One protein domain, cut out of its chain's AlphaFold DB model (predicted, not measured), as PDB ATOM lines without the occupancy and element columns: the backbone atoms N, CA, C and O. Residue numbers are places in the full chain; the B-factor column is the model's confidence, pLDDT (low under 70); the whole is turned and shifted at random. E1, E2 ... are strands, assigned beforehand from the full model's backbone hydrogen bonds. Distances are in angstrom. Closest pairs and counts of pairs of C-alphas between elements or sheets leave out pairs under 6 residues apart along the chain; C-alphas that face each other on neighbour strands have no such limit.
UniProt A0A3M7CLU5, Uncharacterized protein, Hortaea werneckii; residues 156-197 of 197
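What this domain is: This is residues 156 to 197 of the 197 residues of an uncharacterized protein of Hortaea werneckii (UniProt A0A3M7CLU5). What shape do these atoms make? They make a narrow, strongly twisted ribbon built along one long strand, E2: E1 lies beside the first part of E2 and E3 folds back beside its last part, so that two hairpins share one strand. The lead-in, residues 156 to 161, swings away from the ribbon. How is it made up? The printed part has 42 residues with three named strands, E1, E2 and E3, and no named helix; the class is all strand, and the antiparallel sheet has the order E1, E2, E3. The whole is only just extended, close to loose, with a radius of gyration of the C-alphas of 13.8 A, and its flat outline spans 43 by 23 by 12 A.

Where its parts are: Where does the first strand run? E1 is residues 162 to 167, 17.2 A long, from C-alpha 162 at (294.329, 153.555, 178.253). Where are the others? E2, residues 173 to 182, is 28.2 A long. E3, residues 190 to 196, is 11.3 A long and ends with C-alpha 196 at (288.560, 147.302, 184.667).

How they stand to each other: How do E1 and E2 pair? They form an antiparallel hairpin at 149 degrees, with N 164 and O 176 2.9 A apart, within hydrogen-bond range. How does E3 join? E2 and E3 form an antiparallel hairpin at 150 degrees, with N 179 and O 196 within hydrogen-bond range at 2.8 A. Do the edge strands meet? E1 and E3 are apart; the pairing is staggered, E2 using residues 173 to 178 for E1 and 179 to 182 for E3. The three make a meander, each strand the antiparallel neighbour of the one before.

The domain as a whole: How large is it? The two C-alphas farthest apart, those of Ala 170 and Ala 187, are 43.4 A apart. Are there cuts or long links? The printed part has no cut; the link E1 to E2 is tight and E2 to E3 is short. Where is confidence low? Residues 156 to 159 are under 70, and the mean pLDDT of the printed part is 85.1.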
ATOM      1  N   ASN A 156     297.860 151.252 170.267       61.62
ATOM      2  CA  ASN A 156     297.119 150.245 169.484       61.62
ATOM      3  C   ASN A 156     296.184 150.881 168.427       61.62
ATOM      4  O   ASN A 156     295.016 150.502 168.319       61.62
ATOM      5  N   GLY A 157     296.650 151.888 167.677       58.66
ATOM      6  CA  GLY A 157     295.955 152.509 166.535       58.66
ATOM      7  C   GLY A 157     294.612 153.199 166.826       58.66
ATOM      8  O   GLY A 157     294.059 153.854 165.947       58.66
ATOM      9  N   ARG A 158     294.075 153.089 168.046       58.34
ATOM     10  CA  ARG A 158     292.873 153.775 168.530       58.34
ATOM     11  C   ARG A 158     293.281 154.729 169.643       58.34
ATOM     12  O   ARG A 158     293.653 154.277 170.722       58.34
ATOM     13  N   GLY A 159     293.199 156.028 169.366       63.16
ATOM     14  CA  GLY A 159     293.708 157.117 170.210       63.16
ATOM     15  C   GLY A 159     293.091 157.264 171.607       63.16
ATOM     16  O   GLY A 159     293.530 158.135 172.347       63.16
ATOM     17  N   ASP A 160     292.142 156.405 171.993       73.50
ATOM     18  CA  ASP A 160     291.360 156.548 173.230       73.50
ATOM     19  C   ASP A 160     291.554 155.387 174.226       73.50
ATOM     20  O   ASP A 160     290.828 155.277 175.216       73.50
ATOM     21  N   ALA A 161     292.468 154.450 173.954       81.81
ATOM     22  CA  ALA A 161     292.681 153.299 174.828       81.81
ATOM     23  C   ALA A 161     293.769 153.584 175.871       81.81
ATOM     24  O   ALA A 161     294.944 153.706 175.537       81.81
ATOM     25  N   TRP A 162     293.379 153.605 177.146       86.19
ATOM     26  CA  TRP A 162     294.329 153.555 178.253       86.19
ATOM     27  C   TRP A 162     294.870 152.134 178.381       86.19
ATOM     28  O   TRP A 162     294.101 151.176 178.465       86.19
ATOM     29  N   LEU A 163     296.191 151.988 178.374       87.56
ATOM     30  CA  LEU A 163     296.871 150.702 178.501       87.56
ATOM     31  C   LEU A 163     297.749 150.724 179.746       87.56
ATOM     32  O   LEU A 163     298.428 151.711 180.022       87.56
ATOM     33  N   ILE A 164     297.728 149.626 180.489       89.38
ATOM     34  CA  ILE A 164     298.586 149.398 181.646       89.38
ATOM     35  C   ILE A 164     299.333 148.094 181.445       89.38
ATOM     36  O   ILE A 164     298.786 147.103 180.966       89.38
ATOM     37  N   GLY A 165     300.612 148.091 181.766       90.19
ATOM     38  CA  GLY A 165     301.462 146.963 181.461       90.19
ATOM     39  C   GLY A 165     302.908 147.255 181.780       90.19
ATOM     40  O   GLY A 165     303.259 148.354 182.206       90.19
ATOM     41  N   GLY A 166     303.744 146.252 181.576       89.38
ATOM     42  CA  GLY A 166     305.166 146.337 181.847       89.38
ATOM     43  C   GLY A 166     305.865 145.018 181.576       89.38
ATOM     44  O   GLY A 166     305.265 144.057 181.082       89.38
ATOM     45  N   ARG A 167     307.155 144.981 181.908       90.31
ATOM     46  CA  ARG A 167     307.943 143.753 181.847       90.31
ATOM     47  C   ARG A 167     307.555 142.824 182.988       90.31
ATOM     48  O   ARG A 167     307.575 143.204 184.156       90.31
ATOM     49  N   THR A 168     307.213 141.599 182.630       88.25
ATOM     50  CA  THR A 168     307.041 140.483 183.560       88.25
ATOM     51  C   THR A 168     308.399 140.019 184.098       88.25
ATOM     52  O   THR A 168     309.450 140.408 183.586       88.25
ATOM     53  N   SER A 169     308.404 139.149 185.113       87.06
ATOM     54  CA  SER A 169     309.636 138.548 185.655       87.06
ATOM     55  C   SER A 169     310.439 137.750 184.619       87.06
ATOM     56  O   SER A 169     311.648 137.611 184.769       87.06
ATOM     57  N   ALA A 170     309.788 137.269 183.555       91.12
ATOM     58  CA  ALA A 170     310.418 136.597 182.419       91.12
ATOM     59  C   ALA A 170     311.007 137.571 181.377       91.12
ATOM     60  O   ALA A 170     311.576 137.141 180.379       91.12
ATOM     61  N   GLY A 171     310.853 138.885 181.574       89.56
ATOM     62  CA  GLY A 171     311.276 139.913 180.622       89.56
ATOM     63  C   GLY A 171     310.288 140.162 179.480       89.56
ATOM     64  O   GLY A 171     310.514 141.070 178.684       89.56
ATOM     65  N   GLU A 172     309.180 139.416 179.408       89.38
ATOM     66  CA  GLU A 172     308.133 139.648 178.409       89.38
ATOM     67  C   GLU A 172     307.342 140.914 178.734       89.38
ATOM     68  O   GLU A 172     306.926 141.111 179.879       89.38
ATOM     69  N   GLU A 173     307.078 141.739 177.727       87.50
ATOM     70  CA  GLU A 173     306.211 142.909 177.852       87.50
ATOM     71  C   GLU A 173     304.744 142.487 177.672       87.50
ATOM     72  O   GLU A 173     304.372 141.877 176.667       87.50
ATOM     73  N   LYS A 174     303.901 142.790 178.665       88.94
ATOM     74  CA  LYS A 174     302.451 142.543 178.619       88.94
ATOM     75  C   LYS A 174     301.709 143.839 178.884       88.94
ATOM     76  O   LYS A 174     302.069 144.570 179.804       88.94
ATOM     77  N   TYR A 175     300.652 144.075 178.116       89.62
ATOM     78  CA  TYR A 175     299.795 145.248 178.239       89.62
ATOM     79  C   TYR A 175     298.328 144.835 178.227       89.62
ATOM     80  O   TYR A 175     297.915 143.983 177.441       89.62
ATOM     81  N   TYR A 176     297.548 145.470 179.091       89.06
ATOM     82  CA  TYR A 176     296.124 145.250 179.292       89.06
ATOM     83  C   TYR A 176     295.387 146.568 179.099       89.06
ATOM     84  O   TYR A 176     295.879 147.635 179.477       89.06
ATOM     85  N   LYS A 177     294.208 146.505 178.488       91.44
ATOM     86  CA  LYS A 177     293.414 147.692 178.187       91.44
ATOM     87  C   LYS A 177     292.528 148.034 179.378       91.44
ATOM     88  O   LYS A 177     291.688 147.238 179.765       91.44
ATOM     89  N   LEU A 178     292.647 149.254 179.876       91.50
ATOM     90  CA  LEU A 178     291.740 149.792 180.876       91.50
ATOM     91  C   LEU A 178     290.455 150.308 180.220       91.50
ATOM     92  O   LEU A 178     290.482 150.999 179.198       91.50
ATOM     93  N   SER A 179     289.319 149.982 180.829       90.31
ATOM     94  CA  SER A 179     287.986 150.451 180.440       90.31
ATOM     95  C   SER A 179     287.192 150.879 181.671       90.31
ATOM     96  O   SER A 179     287.358 150.309 182.743       90.31
ATOM     97  N   MET A 180     286.298 151.858 181.535       91.88
ATOM     98  CA  MET A 180     285.383 152.221 182.625       91.88
ATOM     99  C   MET A 180     284.431 151.064 182.945       91.88
ATOM    100  O   MET A 180     283.903 150.414 182.038       91.88
ATOM    101  N   VAL A 181     284.190 150.823 184.234       92.50
ATOM    102  CA  VAL A 181     283.221 149.818 184.688       92.50
ATOM    103  C   VAL A 181     281.807 150.294 184.366       92.50
ATOM    104  O   VAL A 181     281.489 151.477 184.457       92.50
ATOM    105  N   ARG A 182     280.923 149.371 183.985       91.81
ATOM    106  CA  ARG A 182     279.509 149.707 183.803       91.81
ATOM    107  C   ARG A 182     278.763 149.644 185.126       91.81
ATOM    108  O   ARG A 182     278.936 148.703 185.894       91.81
ATOM    109  N   ARG A 183     277.898 150.625 185.374       88.31
ATOM    110  CA  ARG A 183     277.019 150.666 186.548       88.31
ATOM    111  C   ARG A 183     275.567 150.660 186.117       88.31
ATOM    112  O   ARG A 183     275.188 151.329 185.166       88.31
ATOM    113  N   GLU A 184     274.747 149.924 186.851       84.56
ATOM    114  CA  GLU A 184     273.311 149.839 186.582       84.56
ATOM    115  C   GLU A 184     272.568 151.118 186.995       84.56
ATOM    116  O   GLU A 184     271.604 151.514 186.352       84.56
ATOM    117  N   ARG A 185     273.048 151.787 188.051       83.44
ATOM    118  CA  ARG A 185     272.362 152.916 188.699       83.44
ATOM    119  C   ARG A 185     272.827 154.300 188.235       83.44
ATOM    120  O   ARG A 185     272.279 155.290 188.708       83.44
ATOM    121  N   SER A 186     273.849 154.401 187.379       74.56
ATOM    122  CA  SER A 186     274.305 155.698 186.856       74.56
ATOM    123  C   SER A 186     273.583 156.051 185.556       74.56
ATOM    124  O   SER A 186     273.340 155.173 184.730       74.56
ATOM    125  N   ALA A 187     273.268 157.339 185.366       80.19
ATOM    126  CA  ALA A 187     272.604 157.846 184.161       80.19
ATOM    127  C   ALA A 187     273.359 157.455 182.877       80.19
ATOM    128  O   ALA A 187     272.758 156.953 181.930       80.19
ATOM    129  N   ASP A 188     274.688 157.566 182.899       84.06
ATOM    130  CA  ASP A 188     275.547 157.238 181.754       84.06
ATOM    131  C   ASP A 188     275.935 155.750 181.692       84.06
ATOM    132  O   ASP A 188     276.662 155.316 180.798       84.06
ATOM    133  N   ARG A 189     275.479 154.944 182.659       87.88
ATOM    134  CA  ARG A 189     275.790 153.512 182.823       87.88
ATOM    135  C   ARG A 189     277.282 153.170 182.875       87.88
ATOM    136  O   ARG A 189     277.643 151.999 182.787       87.88
ATOM    137  N   ILE A 190     278.145 154.165 183.048       88.69
ATOM    138  CA  ILE A 190     279.592 154.043 183.238       88.69
ATOM    139  C   ILE A 190     279.982 154.612 184.604       88.69
ATOM    140  O   ILE A 190     279.274 155.444 185.181       88.69
ATOM    141  N   SER A 191     281.077 154.112 185.162       86.38
ATOM    142  CA  SER A 191     281.645 154.571 186.421       86.38
ATOM    143  C   SER A 191     282.626 155.714 186.200       86.38
ATOM    144  O   SER A 191     283.485 155.627 185.328       86.38
ATOM    145  N   ALA A 192     282.553 156.729 187.059       85.19
ATOM    146  CA  ALA A 192     283.515 157.830 187.081       85.19
ATOM    147  C   ALA A 192     284.822 157.478 187.824       85.19
ATOM    148  O   ALA A 192     285.861 158.071 187.565       85.19
ATOM    149  N   ASP A 193     284.770 156.517 188.746       88.50
ATOM    150  CA  ASP A 193     285.836 156.189 189.706       88.50
ATOM    151  C   ASP A 193     286.358 154.749 189.585       88.50
ATOM    152  O   ASP A 193     287.321 154.394 190.259       88.50
ATOM    153  N   GLN A 194     285.752 153.910 188.738       90.12
ATOM    154  CA  GLN A 194     286.165 152.514 188.570       90.12
ATOM    155  C   GLN A 194     286.643 152.215 187.148       90.12
ATOM    156  O   GLN A 194     286.033 152.624 186.157       90.12
ATOM    157  N   LEU A 195     287.730 151.454 187.062       92.75
ATOM    158  CA  LEU A 195     288.310 150.955 185.822       92.75
ATOM    159  C   LEU A 195     288.496 149.437 185.933       92.75
ATOM    160  O   LEU A 195     288.810 148.928 187.007       92.75
ATOM    161  N   SER A 196     288.305 148.733 184.823       90.44
ATOM    162  CA  SER A 196     288.560 147.302 184.667       90.44
ATOM    163  C   SER A 196     289.629 147.074 183.615       90.44
ATOM    164  O   SER A 196     289.699 147.820 182.634       90.44
ATOM    165  N   LEU A 197     290.411 146.019 183.831       90.56
ATOM    166  CA  LEU A 197     291.221 145.359 182.809       90.56
ATOM    167  C   LEU A 197     290.345 144.480 181.907       90.56
ATOM    168  O   LEU A 197     289.218 144.142 182.354       90.56
TER     169      LEU A 197